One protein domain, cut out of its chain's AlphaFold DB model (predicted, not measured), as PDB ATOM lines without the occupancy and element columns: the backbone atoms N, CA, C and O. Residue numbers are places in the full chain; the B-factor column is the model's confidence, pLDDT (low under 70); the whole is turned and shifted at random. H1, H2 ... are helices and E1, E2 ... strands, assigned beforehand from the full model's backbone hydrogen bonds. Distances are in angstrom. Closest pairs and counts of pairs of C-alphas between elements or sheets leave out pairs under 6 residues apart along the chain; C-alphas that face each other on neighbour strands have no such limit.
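Overview. This is residues 207 to 303 of the 303 residues of an uncharacterized protein of Lentisphaeria bacterium (UniProt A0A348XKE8). A small, strongly twisted three-stranded sheet has three helices over one face, in two layers, a sheet and the helices on one face of it. H1 is in the middle of the helix layer, with the antiparallel H2 at its side and H3 on its other side, while the long unnamed stretch from 268 to 292 passes the sheet's E1 edge and loops out beyond H3. The printed part has 97 residues with three named helices and three named strands, in the order E1 H1 H2 E2 H3 E3. The sheet is mixed, in the order E1 E3 E2, and the class is mixed, helices and strands. The whole is compact, with a radius of gyration of the C-alphas of 12.6 A and spans of 38 by 27 by 18 A.

Arrangement. The inner strand E3, residues 293 to 302, is parallel to E1, residues 207 to 213, with N 209 and O 297 2.9 A apart, within hydrogen-bond range. It is antiparallel to E2, residues 246 to 254, with N 249 and O 298 2.9 A apart, within range. E2 bends by 53 degrees at residue 251. H1, residues 216 to 226, is on the sheet at a height of 9.2 A, only just over E3, with 3 of its 11 C-alphas falling on that strand; on the local plane it runs along E3 at 6 degrees. H1 and H2, residues 230 to 240, form a helical hairpin: they touch, closest at the C-alphas of Gly 224 and Arg 233, 4.7 A, at a shallow tilt of 9 degrees, opposite ways. H2 is on the sheet, its closest C-alphas to E2 being those of Asp 232 and Phe 251, 6.7 A. H3, residues 255 to 267, touches H1 at the C-alphas of Leu 226 and Ile 261, 6.7 A, at 35.0 degrees, only just steep, and opposite ways. H2 and H3 are apart. Every O i to N i+4 pair is within hydrogen-bond range in H2 and H3; in H1, 6 of 7 are.

Along the chain. E1 starts at C-alpha 207, (-22.189, 35.633, 26.452), and is 19.0 A long. E2 is 24.8 A and E3 28.2 A, E3 ending at C-alpha 302, (-3.314, 38.289, 18.896). H1 is 15.6 A, H2 15.1 A and H3 18.4 A, H3 beginning at C-alpha 255, (-29.085, 36.723, 19.821).

Size, cuts and confidence. The C-alphas of Ile 242 and Thr 285 are the two farthest apart, 39.2 A. The printed part has no cut, and Arg 303 is the chain's last residue. The link from H3 to E3 is long, 25 residues; within it, residues 271 to 272 make a short antiparallel pairing with residues 211 to 212 of E1. The mean pLDDT of the printed part is 78.7; residues 242 to 243 and 282 to 288 are under 70.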
ATOM      1  N   VAL A 207     -23.112  36.507  27.171       81.25
ATOM      2  CA  VAL A 207     -22.189  35.633  26.452       81.25
ATOM      3  C   VAL A 207     -20.799  36.232  26.570       81.25
ATOM      4  O   VAL A 207     -20.617  37.430  26.346       81.25
ATOM      5  N   GLN A 208     -19.831  35.404  26.954       84.25
ATOM      6  CA  GLN A 208     -18.424  35.768  26.933       84.25
ATOM      7  C   GLN A 208     -17.692  34.847  25.973       84.25
ATOM      8  O   GLN A 208     -17.702  33.630  26.167       84.25
ATOM      9  N   HIS A 209     -17.038  35.437  24.978       86.06
ATOM     10  CA  HIS A 209     -16.242  34.698  24.012       86.06
ATOM     11  C   HIS A 209     -14.806  35.174  23.961       86.06
ATOM     12  O   HIS A 209     -14.519  36.366  24.067       86.06
ATOM     13  N   LEU A 210     -13.918  34.208  23.761       84.38
ATOM     14  CA  LEU A 210     -12.497  34.431  23.564       84.38
ATOM     15  C   LEU A 210     -12.130  34.045  22.134       84.38
ATOM     16  O   LEU A 210     -12.267  32.883  21.749       84.38
ATOM     17  N   TRP A 211     -11.631  35.020  21.389       86.81
ATOM     18  CA  TRP A 211     -11.207  34.884  20.008       86.81
ATOM     19  C   TRP A 211      -9.701  35.052  19.895       86.81
ATOM     20  O   TRP A 211      -9.117  35.958  20.492       86.81
ATOM     21  N   VAL A 212      -9.084  34.211  19.077       84.25
ATOM     22  CA  VAL A 212      -7.686  34.353  18.673       84.25
ATOM     23  C   VAL A 212      -7.650  34.714  17.196       84.25
ATOM     24  O   VAL A 212      -8.342  34.087  16.396       84.25
ATOM     25  N   SER A 213      -6.881  35.739  16.833       84.25
ATOM     26  CA  SER A 213      -6.742  36.188  15.443       84.25
ATOM     27  C   SER A 213      -5.308  36.608  15.141       84.25
ATOM     28  O   SER A 213      -4.671  37.290  15.945       84.25
ATOM     29  N   ASP A 214      -4.824  36.260  13.949       80.75
ATOM     30  CA  ASP A 214      -3.515  36.691  13.441       80.75
ATOM     31  C   ASP A 214      -3.511  38.191  13.082       80.75
ATOM     32  O   ASP A 214      -2.474  38.856  13.088       80.75
ATOM     33  N   ASN A 215      -4.692  38.753  12.791       78.50
ATOM     34  CA  ASN A 215      -4.871  40.154  12.423       78.50
ATOM     35  C   ASN A 215      -6.050  40.767  13.190       78.50
ATOM     36  O   ASN A 215      -7.154  40.968  12.664       78.50
ATOM     37  N   ALA A 216      -5.789  41.078  14.461       73.88
ATOM     38  CA  ALA A 216      -6.768  41.675  15.362       73.88
ATOM     39  C   ALA A 216      -7.355  42.982  14.800       73.88
ATOM     40  O   ALA A 216      -8.563  43.169  14.861       73.88
ATOM     41  N   ALA A 217      -6.550  43.845  14.170       73.56
ATOM     42  CA  ALA A 217      -7.025  45.112  13.607       73.56
ATOM     43  C   ALA A 217      -8.068  44.916  12.489       73.56
ATOM     44  O   ALA A 217      -9.118  45.558  12.496       73.56
ATOM     45  N   THR A 218      -7.825  43.984  11.562       80.06
ATOM     46  CA  THR A 218      -8.771  43.678  10.469       80.06
ATOM     47  C   THR A 218     -10.033  43.000  10.996       80.06
ATOM     48  O   THR A 218     -11.140  43.295  10.545       80.06
ATOM     49  N   THR A 219      -9.877  42.125  11.989       81.69
ATOM     50  CA  THR A 219     -10.994  41.438  12.654       81.69
ATOM     51  C   THR A 219     -11.884  42.436  13.403       81.69
ATOM     52  O   THR A 219     -13.107  42.402  13.276       81.69
ATOM     53  N   LEU A 220     -11.279  43.391  14.115       81.19
ATOM     54  CA  LEU A 220     -11.980  44.482  14.792       81.19
ATOM     55  C   LEU A 220     -12.678  45.421  13.806       81.19
ATOM     56  O   LEU A 220     -13.816  45.813  14.047       81.19
ATOM     57  N   ALA A 221     -12.043  45.754  12.679       81.12
ATOM     58  CA  ALA A 221     -12.671  46.570  11.643       81.12
ATOM     59  C   ALA A 221     -13.941  45.900  11.083       81.12
ATOM     60  O   ALA A 221     -14.975  46.559  10.975       81.12
ATOM     61  N   LYS A 222     -13.891  44.587  10.809       84.00
ATOM     62  CA  LYS A 222     -15.062  43.788  10.396       84.00
ATOM     63  C   LYS A 222     -16.133  43.717  11.485       84.00
ATOM     64  O   LYS A 222     -17.317  43.858  11.199       84.00
ATOM     65  N   LEU A 223     -15.741  43.559  12.748       84.75
ATOM     66  CA  LEU A 223     -16.692  43.600  13.859       84.75
ATOM     67  C   LEU A 223     -17.419  44.952  13.914       84.75
ATOM     68  O   LEU A 223     -18.637  44.998  14.069       84.75
ATOM     69  N   GLY A 224     -16.688  46.051  13.718       83.25
ATOM     70  CA  GLY A 224     -17.240  47.402  13.696       83.25
ATOM     71  C   GLY A 224     -18.300  47.630  12.613       83.25
ATOM     72  O   GLY A 224     -19.169  48.476  12.808       83.25
ATOM     73  N   THR A 225     -18.292  46.884  11.503       84.69
ATOM     74  CA  THR A 225     -19.328  47.022  10.462       84.69
ATOM     75  C   THR A 225     -20.645  46.342  10.824       84.69
ATOM     76  O   THR A 225     -21.688  46.761  10.333       84.69
ATOM     77  N   LEU A 226     -20.604  45.325  11.688       83.81
ATOM     78  CA  LEU A 226     -21.770  44.521  12.071       83.81
ATOM     79  C   LEU A 226     -22.518  45.078  13.285       83.81
ATOM     80  O   LEU A 226     -23.643  44.673  13.563       83.81
ATOM     81  N   LEU A 227     -21.912  46.001  14.037       83.25
ATOM     82  CA  LEU A 227     -22.547  46.512  15.243       83.25
ATOM     83  C   LEU A 227     -23.701  47.466  14.925       83.25
ATOM     84  O   LEU A 227     -23.505  48.446  14.207       83.25
ATOM     85  N   PRO A 228     -24.882  47.297  15.539       72.44
ATOM     86  CA  PRO A 228     -26.033  48.137  15.229       72.44
ATOM     87  C   PRO A 228     -25.832  49.587  15.693       72.44
ATOM     88  O   PRO A 228     -26.238  50.522  15.004       72.44
ATOM     89  N   ARG A 229     -25.151  49.803  16.824       79.06
ATOM     90  CA  ARG A 229     -25.031  51.115  17.478       79.06
ATOM     91  C   ARG A 229     -23.787  51.875  17.041       79.06
ATOM     92  O   ARG A 229     -22.676  51.405  17.255       79.06
ATOM     93  N   GLU A 230     -23.963  53.104  16.556       79.50
ATOM     94  CA  GLU A 230     -22.851  53.980  16.148       79.50
ATOM     95  C   GLU A 230     -21.804  54.200  17.249       79.50
ATOM     96  O   GLU A 230     -20.612  54.238  16.964       79.50
ATOM     97  N   GLN A 231     -22.232  54.297  18.512       77.31
ATOM     98  CA  GLN A 231     -21.324  54.459  19.653       77.31
ATOM     99  C   GLN A 231     -20.383  53.260  19.810       77.31
ATOM    100  O   GLN A 231     -19.185  53.445  20.026       77.31
ATOM    101  N   ASP A 232     -20.906  52.044  19.647       78.50
ATOM    102  CA  ASP A 232     -20.101  50.831  19.750       78.50
ATOM    103  C   ASP A 232     -19.182  50.695  18.521       78.50
ATOM    104  O   ASP A 232     -18.013  50.339  18.668       78.50
ATOM    105  N   ARG A 233     -19.644  51.094  17.322       79.31
ATOM    106  CA  ARG A 233     -18.790  51.177  16.116       79.31
ATOM    107  C   ARG A 233     -17.619  52.134  16.320       79.31
ATOM    108  O   ARG A 233     -16.484  51.787  16.009       79.31
ATOM    109  N   ALA A 234     -17.883  53.322  16.862       74.56
ATOM    110  CA  ALA A 234     -16.857  54.323  17.133       74.56
ATOM    111  C   ALA A 234     -15.851  53.833  18.185       74.56
ATOM    112  O   ALA A 234     -14.647  54.028  18.019       74.56
ATOM    113  N   ALA A 235     -16.324  53.149  19.232       76.62
ATOM    114  CA  ALA A 235     -15.463  52.557  20.252       76.62
ATOM    115  C   ALA A 235     -14.550  51.464  19.673       76.62
ATOM    116  O   ALA A 235     -13.362  51.432  19.990       76.62
ATOM    117  N   ILE A 236     -15.070  50.608  18.789       79.44
ATOM    118  CA  ILE A 236     -14.272  49.574  18.117       79.44
ATOM    119  C   ILE A 236     -13.289  50.180  17.120       79.44
ATOM    120  O   ILE A 236     -12.129  49.778  17.110       79.44
ATOM    121  N   ALA A 237     -13.706  51.167  16.327       76.19
ATOM    122  CA  ALA A 237     -12.813  51.860  15.405       76.19
ATOM    123  C   ALA A 237     -11.655  52.535  16.155       76.19
ATOM    124  O   ALA A 237     -10.505  52.425  15.739       76.19
ATOM    125  N   ALA A 238     -11.934  53.162  17.303       74.12
ATOM    126  CA  ALA A 238     -10.910  53.736  18.172       74.12
ATOM    127  C   ALA A 238     -10.033  52.674  18.858       74.12
ATOM    128  O   ALA A 238      -8.862  52.924  19.120       74.12
ATOM    129  N   ALA A 239     -10.567  51.487  19.159       72.19
ATOM    130  CA  ALA A 239      -9.761  50.382  19.671       72.19
ATOM    131  C   ALA A 239      -8.836  49.814  18.582       72.19
ATOM    132  O   ALA A 239      -7.676  49.535  18.864       72.19
ATOM    133  N   ALA A 240      -9.317  49.703  17.341       71.50
ATOM    134  CA  ALA A 240      -8.565  49.163  16.210       71.50
ATOM    135  C   ALA A 240      -7.372  50.038  15.785       71.50
ATOM    136  O   ALA A 240      -6.433  49.523  15.183       71.50
ATOM    137  N   THR A 241      -7.371  51.338  16.106       70.31
ATOM    138  CA  THR A 241      -6.224  52.229  15.842       70.31
ATOM    139  C   THR A 241      -5.089  52.077  16.851       70.31
ATOM    140  O   THR A 241      -3.981  52.546  16.595       70.31
ATOM    141  N   ILE A 242      -5.339  51.440  17.998       69.81
ATOM    142  CA  ILE A 242      -4.334  51.230  19.038       69.81
ATOM    143  C   ILE A 242      -3.849  49.792  18.932       69.81
ATOM    144  O   ILE A 242      -4.597  48.878  19.262       69.81
ATOM    145  N   GLU A 243      -2.606  49.574  18.508       68.62
ATOM    146  CA  GLU A 243      -2.037  48.227  18.418       68.62
ATOM    147  C   GLU A 243      -1.820  47.645  19.825       68.62
ATOM    148  O   GLU A 243      -1.075  48.193  20.642       68.62
ATOM    149  N   LYS A 244      -2.533  46.561  20.138       71.56
ATOM    150  CA  LYS A 244      -2.442  45.824  21.401       71.56
ATOM    151  C   LYS A 244      -2.474  44.329  21.123       71.56
ATOM    152  O   LYS A 244      -3.169  43.872  20.220       71.56
ATOM    153  N   ASP A 245      -1.800  43.566  21.976       70.75
ATOM    154  CA  ASP A 245      -1.841  42.099  21.932       70.75
ATOM    155  C   ASP A 245      -3.183  41.534  22.414       70.75
ATOM    156  O   ASP A 245      -3.516  40.381  22.141       70.75
ATOM    157  N   GLN A 246      -3.961  42.345  23.138       77.94
ATOM    158  CA  GLN A 246      -5.264  41.963  23.653       77.94
ATOM    159  C   GLN A 246      -6.253  43.127  23.602       77.94
ATOM    160  O   GLN A 246      -5.963  44.243  24.047       77.94
ATOM    161  N   TYR A 247      -7.464  42.822  23.145       77.81
ATOM    162  CA  TYR A 247      -8.612  43.714  23.200       77.81
ATOM    163  C   TYR A 247      -9.723  43.063  24.001       77.81
ATOM    164  O   TYR A 247      -9.940  41.858  23.920       77.81
ATOM    165  N   SER A 248     -10.452  43.878  24.752       81.62
ATOM    166  CA  SER A 248     -11.687  43.444  25.382       81.62
ATOM    167  C   SER A 248     -12.769  44.461  25.113       81.62
ATOM    168  O   SER A 248     -12.596  45.652  25.386       81.62
ATOM    169  N   LEU A 249     -13.870  43.978  24.564       81.12
ATOM    170  CA  LEU A 249     -14.991  44.786  24.135       81.12
ATOM    171  C   LEU A 249     -16.266  44.238  24.757       81.12
ATOM    172  O   LEU A 249     -16.408  43.041  25.009       81.12
ATOM    173  N   ARG A 250     -17.207  45.140  25.014       85.38
ATOM    174  CA  ARG A 250     -18.501  44.800  25.590       85.38
ATOM    175  C   ARG A 250     -19.572  45.651  24.942       85.38
ATOM    176  O   ARG A 250     -19.474  46.873  24.970       85.38
ATOM    177  N   PHE A 251     -20.587  45.003  24.395       82.94
ATOM    178  CA  PHE A 251     -21.705  45.665  23.732       82.94
ATOM    179  C   PHE A 251     -22.970  44.814  23.845       82.94
ATOM    180  O   PHE A 251     -22.954  43.694  24.357       82.94
ATOM    181  N   VAL A 252     -24.097  45.385  23.432       84.62
ATOM    182  CA  VAL A 252     -25.395  44.705  23.452       84.62
ATOM    183  C   VAL A 252     -25.820  44.452  22.016       84.62
ATOM    184  O   VAL A 252     -25.882  45.393  21.229       84.62
ATOM    185  N   ALA A 253     -26.135  43.199  21.711       83.81
ATOM    186  CA  ALA A 253     -26.642  42.749  20.418       83.81
ATOM    187  C   ALA A 253     -27.788  41.761  20.655       83.81
ATOM    188  O   ALA A 253     -27.858  41.141  21.717       83.81
ATOM    189  N   SER A 254     -28.708  41.616  19.714       85.62
ATOM    190  CA  SER A 254     -29.680  40.522  19.753       85.62
ATOM    191  C   SER A 254     -28.983  39.171  19.572       85.62
ATOM    192  O   SER A 254     -27.905  39.098  18.992       85.62
ATOM    193  N   ASP A 255     -29.590  38.087  20.050       85.00
ATOM    194  CA  ASP A 255     -29.085  36.723  19.821       85.00
ATOM    195  C   ASP A 255     -28.872  36.397  18.323       85.00
ATOM    196  O   ASP A 255     -27.910  35.713  17.981       85.00
ATOM    197  N   ARG A 256     -29.698  36.951  17.426       83.50
ATOM    198  CA  ARG A 256     -29.542  36.850  15.963       83.50
ATOM    199  C   ARG A 256     -28.323  37.602  15.442       83.50
ATOM    200  O   ARG A 256     -27.509  37.016  14.739       83.50
ATOM    201  N   GLU A 257     -28.186  38.874  15.813       86.75
ATOM    202  CA  GLU A 257     -27.008  39.680  15.457       86.75
ATOM    203  C   GLU A 257     -25.734  39.056  16.040       86.75
ATOM    204  O   GLU A 257     -24.686  39.062  15.406       86.75
ATOM    205  N   LEU A 258     -25.817  38.472  17.238       87.31
ATOM    206  CA  LEU A 258     -24.695  37.789  17.864       87.31
ATOM    207  C   LEU A 258     -24.274  36.544  17.073       87.31
ATOM    208  O   LEU A 258     -23.079  36.333  16.895       87.31
ATOM    209  N   GLN A 259     -25.220  35.745  16.572       87.50
ATOM    210  CA  GLN A 259     -24.900  34.606  15.706       87.50
ATOM    211  C   GLN A 259     -24.231  35.058  14.399       87.50
ATOM    212  O   GLN A 259     -23.248  34.451  13.978       87.50
ATOM    213  N   GLU A 260     -24.720  36.139  13.784       87.44
ATOM    214  CA  GLU A 260     -24.105  36.732  12.589       87.44
ATOM    215  C   GLU A 260     -22.668  37.193  12.876       87.44
ATOM    216  O   GLU A 260     -21.746  36.828  12.149       87.44
ATOM    217  N   ILE A 261     -22.452  37.887  13.997       88.19
ATOM    218  CA  ILE A 261     -21.122  38.307  14.451       88.19
ATOM    219  C   ILE A 261     -20.193  37.103  14.636       88.19
ATOM    220  O   ILE A 261     -19.067  37.127  14.145       88.19
ATOM    221  N   VAL A 262     -20.637  36.054  15.333       88.94
ATOM    222  CA  VAL A 262     -19.819  34.854  15.573       88.94
ATOM    223  C   VAL A 262     -19.443  34.171  14.256       88.94
ATOM    224  O   VAL A 262     -18.284  33.797  14.074       88.94
ATOM    225  N   ASN A 263     -20.376  34.075  13.308       88.00
ATOM    226  CA  ASN A 263     -20.105  33.493  11.994       88.00
ATOM    227  C   ASN A 263     -19.096  34.336  11.201       88.00
ATOM    228  O   ASN A 263     -18.081  33.808  10.752       88.00
ATOM    229  N   THR A 264     -19.298  35.653  11.098       86.25
ATOM    230  CA  THR A 264     -18.378  36.524  10.350       86.25
ATOM    231  C   THR A 264     -16.984  36.585  10.976       86.25
ATOM    232  O   THR A 264     -15.983  36.681  10.262       86.25
ATOM    233  N   LEU A 265     -16.882  36.527  12.307       86.06
ATOM    234  CA  LEU A 265     -15.587  36.458  12.983       86.06
ATOM    235  C   LEU A 265     -14.857  35.159  12.634       86.06
ATOM    236  O   LEU A 265     -13.674  35.212  12.295       86.06
ATOM    237  N   SER A 266     -15.557  34.027  12.616       85.12
ATOM    238  CA  SER A 266     -14.978  32.753  12.186       85.12
ATOM    239  C   SER A 266     -14.526  32.783  10.721       85.12
ATOM    240  O   SER A 266     -13.378  32.453  10.427       85.12
ATOM    241  N   GLU A 267     -15.360  33.298   9.815       84.50
ATOM    242  CA  GLU A 267     -15.020  33.478   8.392       84.50
ATOM    243  C   GLU A 267     -13.830  34.421   8.173       84.50
ATOM    244  O   GLU A 267     -13.122  34.338   7.168       84.50
ATOM    245  N   SER A 268     -13.580  35.339   9.109       79.25
ATOM    246  CA  SER A 268     -12.434  36.245   9.045       79.25
ATOM    247  C   SER A 268     -11.094  35.585   9.391       79.25
ATOM    248  O   SER A 268     -10.067  36.257   9.299       79.25
ATOM    249  N   GLY A 269     -11.102  34.296   9.747       77.94
ATOM    250  CA  GLY A 269      -9.931  33.536  10.179       77.94
ATOM    251  C   GLY A 269      -9.689  33.594  11.689       77.94
ATOM    252  O   GLY A 269      -8.674  33.089  12.160       77.94
ATOM    253  N   ALA A 270     -10.598  34.200  12.462       83.75
ATOM    254  CA  ALA A 270     -10.511  34.175  13.915       83.75
ATOM    255  C   ALA A 270     -11.028  32.831  14.450       83.75
ATOM    256  O   ALA A 270     -12.047  32.312  14.002       83.75
ATOM    257  N   SER A 271     -10.334  32.273  15.437       84.69
ATOM    258  CA  SER A 271     -10.706  31.007  16.073       84.69
ATOM    259  C   SER A 271     -11.376  31.267  17.420       84.69
ATOM    260  O   SER A 271     -10.834  32.007  18.246       84.69
ATOM    261  N   LEU A 272     -12.547  30.667  17.643       84.50
ATOM    262  CA  LEU A 272     -13.275  30.744  18.909       84.50
ATOM    263  C   LEU A 272     -12.770  29.659  19.868       84.50
ATOM    264  O   LEU A 272     -12.779  28.480  19.531       84.50
ATOM    265  N   PHE A 273     -12.362  30.048  21.076       77.69
ATOM    266  CA  PHE A 273     -11.821  29.128  22.092       77.69
ATOM    267  C   PHE A 273     -12.763  28.884  23.277       77.69
ATOM    268  O   PHE A 273     -12.490  28.054  24.142       77.69
ATOM    269  N   SER A 274     -13.869  29.619  23.356       76.50
ATOM    270  CA  SER A 274     -14.861  29.467  24.422       76.50
ATOM    271  C   SER A 274     -16.007  28.546  23.989       76.50
ATOM    272  O   SER A 274     -16.575  28.788  22.925       76.50
ATOM    273  N   PRO A 275     -16.443  27.589  24.830       70.62
ATOM    274  CA  PRO A 275     -17.507  26.636  24.490       70.62
ATOM    275  C   PRO A 275     -18.931  27.218  24.593       70.62
ATOM    276  O   PRO A 275     -19.909  26.511  24.373       70.62
ATOM    277  N   GLY A 276     -19.086  28.489  24.981       73.88
ATOM    278  CA  GLY A 276     -20.401  29.107  25.174       73.88
ATOM    279  C   GLY A 276     -21.144  29.335  23.856       73.88
ATOM    280  O   GLY A 276     -20.532  29.738  22.873       73.88
ATOM    281  N   ALA A 277     -22.460  29.128  23.831       73.38
ATOM    282  CA  ALA A 277     -23.298  29.473  22.680       73.38
ATOM    283  C   ALA A 277     -23.431  31.007  22.515       73.38
ATOM    284  O   ALA A 277     -23.487  31.711  23.531       73.38
ATOM    285  N   PRO A 278     -23.524  31.543  21.282       79.69
ATOM    286  CA  PRO A 278     -23.543  30.823  20.003       79.69
ATOM    287  C   PRO A 278     -22.155  30.352  19.528       79.69
ATOM    288  O   PRO A 278     -21.142  30.919  19.916       79.69
ATOM    289  N   GLN A 279     -22.111  29.312  18.693       81.31
ATOM    290  CA  GLN A 279     -20.884  28.773  18.082       81.31
ATOM    291  C   GLN A 279     -20.885  29.047  16.564       81.31
ATOM    292  O   GLN A 279     -21.972  29.186  15.988       81.31
ATOM    293  N   PRO A 280     -19.710  29.138  15.911       79.25
ATOM    294  CA  PRO A 280     -19.613  29.310  14.464       79.25
ATOM    295  C   PRO A 280     -20.323  28.182  13.725       79.25
ATOM    296  O   PRO A 280     -20.184  27.022  14.100       79.25
ATOM    297  N   GLY A 281     -21.103  28.519  12.698       70.19
ATOM    298  CA  GLY A 281     -21.831  27.519  11.909       70.19
ATOM    299  C   GLY A 281     -22.910  26.760  12.691       70.19
ATOM    300  O   GLY A 281     -23.444  25.782  12.179       70.19
ATOM    301  N   GLY A 282     -23.232  27.199  13.916       63.16
ATOM    302  CA  GLY A 282     -24.246  26.575  14.752       63.16
ATOM    303  C   GLY A 282     -25.583  26.485  14.024       63.16
ATOM    304  O   GLY A 282     -26.120  27.492  13.559       63.16
ATOM    305  N   ASP A 283     -26.108  25.266  13.939       54.16
ATOM    306  CA  ASP A 283     -27.379  24.983  13.291       54.16
ATOM    307  C   ASP A 283     -28.502  25.697  14.083       54.16
ATOM    308  O   ASP A 283     -28.636  25.488  15.298       54.16
ATOM    309  N   PRO A 284     -29.319  26.571  13.459       53.22
ATOM    310  CA  PRO A 284     -30.382  27.318  14.149       53.22
ATOM    311  C   PRO A 284     -31.492  26.412  14.719       53.22
ATOM    312  O   PRO A 284     -32.425  26.888  15.361       53.22
ATOM    313  N   THR A 285     -31.408  25.109  14.472       49.28
ATOM    314  CA  THR A 285     -32.315  24.050  14.921       49.28
ATOM    315  C   THR A 285     -32.121  23.681  16.397       49.28
ATOM    316  O   THR A 285     -33.110  23.367  17.059       49.28
ATOM    317  N   GLY A 286     -30.901  23.782  16.945       54.25
ATOM    318  CA  GLY A 286     -30.608  23.499  18.365       54.25
ATOM    319  C   GLY A 286     -30.671  24.723  19.293       54.25
ATOM    320  O   GLY A 286     -30.849  24.591  20.507       54.25
ATOM    321  N   GLN A 287     -30.569  25.934  18.735       63.19
ATOM    322  CA  GLN A 287     -30.604  27.201  19.475       63.19
ATOM    323  C   GLN A 287     -31.820  28.036  19.072       63.19
ATOM    324  O   GLN A 287     -31.931  28.511  17.945       63.19
ATOM    325  N   THR A 288     -32.729  28.293  20.013       66.88
ATOM    326  CA  THR A 288     -33.861  29.188  19.745       66.88
ATOM    327  C   THR A 288     -33.393  30.647  19.737       66.88
ATOM    328  O   THR A 288     -33.181  31.242  20.794       66.88
ATOM    329  N   LEU A 289     -33.254  31.234  18.543       75.50
ATOM    330  CA  LEU A 289     -32.959  32.659  18.356       75.50
ATOM    331  C   LEU A 289     -34.249  33.491  18.424       75.50
ATOM    332  O   LEU A 289     -35.061  33.541  17.493       75.50
ATOM    333  N   THR A 290     -34.432  34.167  19.550       74.50
ATOM    334  CA  THR A 290     -35.651  34.895  19.931       74.50
ATOM    335  C   THR A 290     -35.643  36.377  19.544       74.50
ATOM    336  O   THR A 290     -36.667  37.045  19.669       74.50
ATOM    337  N   GLY A 291     -34.517  36.909  19.065       75.12
ATOM    338  CA  GLY A 291     -34.295  38.346  18.873       75.12
ATOM    339  C   GLY A 291     -34.030  39.088  20.186       75.12
ATOM    340  O   GLY A 291     -34.099  40.315  20.235       75.12
ATOM    341  N   ARG A 292     -33.766  38.362  21.277       80.81
ATOM    342  CA  ARG A 292     -33.583  38.946  22.605       80.81
ATOM    343  C   ARG A 292     -32.232  39.632  22.706       80.81
ATOM    344  O   ARG A 292     -31.229  39.094  22.254       80.81
ATOM    345  N   SER A 293     -32.200  40.776  23.385       81.88
ATOM    346  CA  SER A 293     -30.957  41.468  23.718       81.88
ATOM    347  C   SER A 293     -30.066  40.613  24.619       81.88
ATOM    348  O   SER A 293     -30.464  40.210  25.716       81.88
ATOM    349  N   VAL A 294     -28.838  40.406  24.169       83.00
ATOM    350  CA  VAL A 294     -27.760  39.704  24.851       83.00
ATOM    351  C   VAL A 294     -26.635  40.695  25.106       83.00
ATOM    352  O   VAL A 294     -26.249  41.497  24.253       83.00
ATOM    353  N   LEU A 295     -26.101  40.654  26.320       82.75
ATOM    354  CA  LEU A 295     -24.865  41.339  26.637       82.75
ATOM    355  C   LEU A 295     -23.702  40.473  26.163       82.75
ATOM    356  O   LEU A 295     -23.426  39.430  26.759       82.75
ATOM    357  N   TYR A 296     -23.002  40.931  25.138       85.19
ATOM    358  CA  TYR A 296     -21.856  40.223  24.606       85.19
ATOM    359  C   TYR A 296     -20.557  40.865  25.079       85.19
ATOM    360  O   TYR A 296     -20.372  42.085  25.017       85.19
ATOM    361  N   GLN A 297     -19.669  40.027  25.597       85.94
ATOM    362  CA  GLN A 297     -18.318  40.385  25.986       85.94
ATOM    363  C   GLN A 297     -17.350  39.564  25.148       85.94
ATOM    364  O   GLN A 297     -17.348  38.337  25.219       85.94
ATOM    365  N   VAL A 298     -16.524  40.245  24.367       84.06
ATOM    366  CA  VAL A 298     -15.594  39.610  23.443       84.06
ATOM    367  C   VAL A 298     -14.170  39.999  23.797       84.06
ATOM    368  O   VAL A 298     -13.846  41.180  23.939       84.06
ATOM    369  N   ASP A 299     -13.330  38.989  23.966       81.56
ATOM    370  CA  ASP A 299     -11.906  39.136  24.221       81.56
ATOM    371  C   ASP A 299     -11.156  38.667  22.967       81.56
ATOM    372  O   ASP A 299     -11.290  37.515  22.570       81.56
ATOM    373  N   PHE A 300     -10.392  39.556  22.328       80.56
ATOM    374  CA  PHE A 300      -9.518  39.214  21.203       80.56
ATOM    375  C   PHE A 300      -8.079  39.135  21.682       80.56
ATOM    376  O   PHE A 300      -7.588  40.071  22.315       80.56
ATOM    377  N   VAL A 301      -7.400  38.047  21.340       80.06
ATOM    378  CA  VAL A 301      -5.972  37.849  21.585       80.06
ATOM    379  C   VAL A 301      -5.272  37.699  20.242       80.06
ATOM    380  O   VAL A 301      -5.721  36.948  19.374       80.06
ATOM    381  N   ARG A 302      -4.179  38.439  20.064       79.00
ATOM    382  CA  ARG A 302      -3.314  38.289  18.896       79.00
ATOM    383  C   ARG A 302      -2.462  37.028  19.049       79.00
ATOM    384  O   ARG A 302      -1.850  36.849  20.109       79.00
ATOM    385  N   ARG A 303      -2.451  36.200  18.002       71.75
ATOM    386  CA  ARG A 303      -1.531  35.063  17.875       71.75
ATOM    387  C   ARG A 303      -0.087  35.556  17.766       71.75
ATOM    388  O   ARG A 303       0.141  36.546  17.032       71.75
TER     389      ARG A 303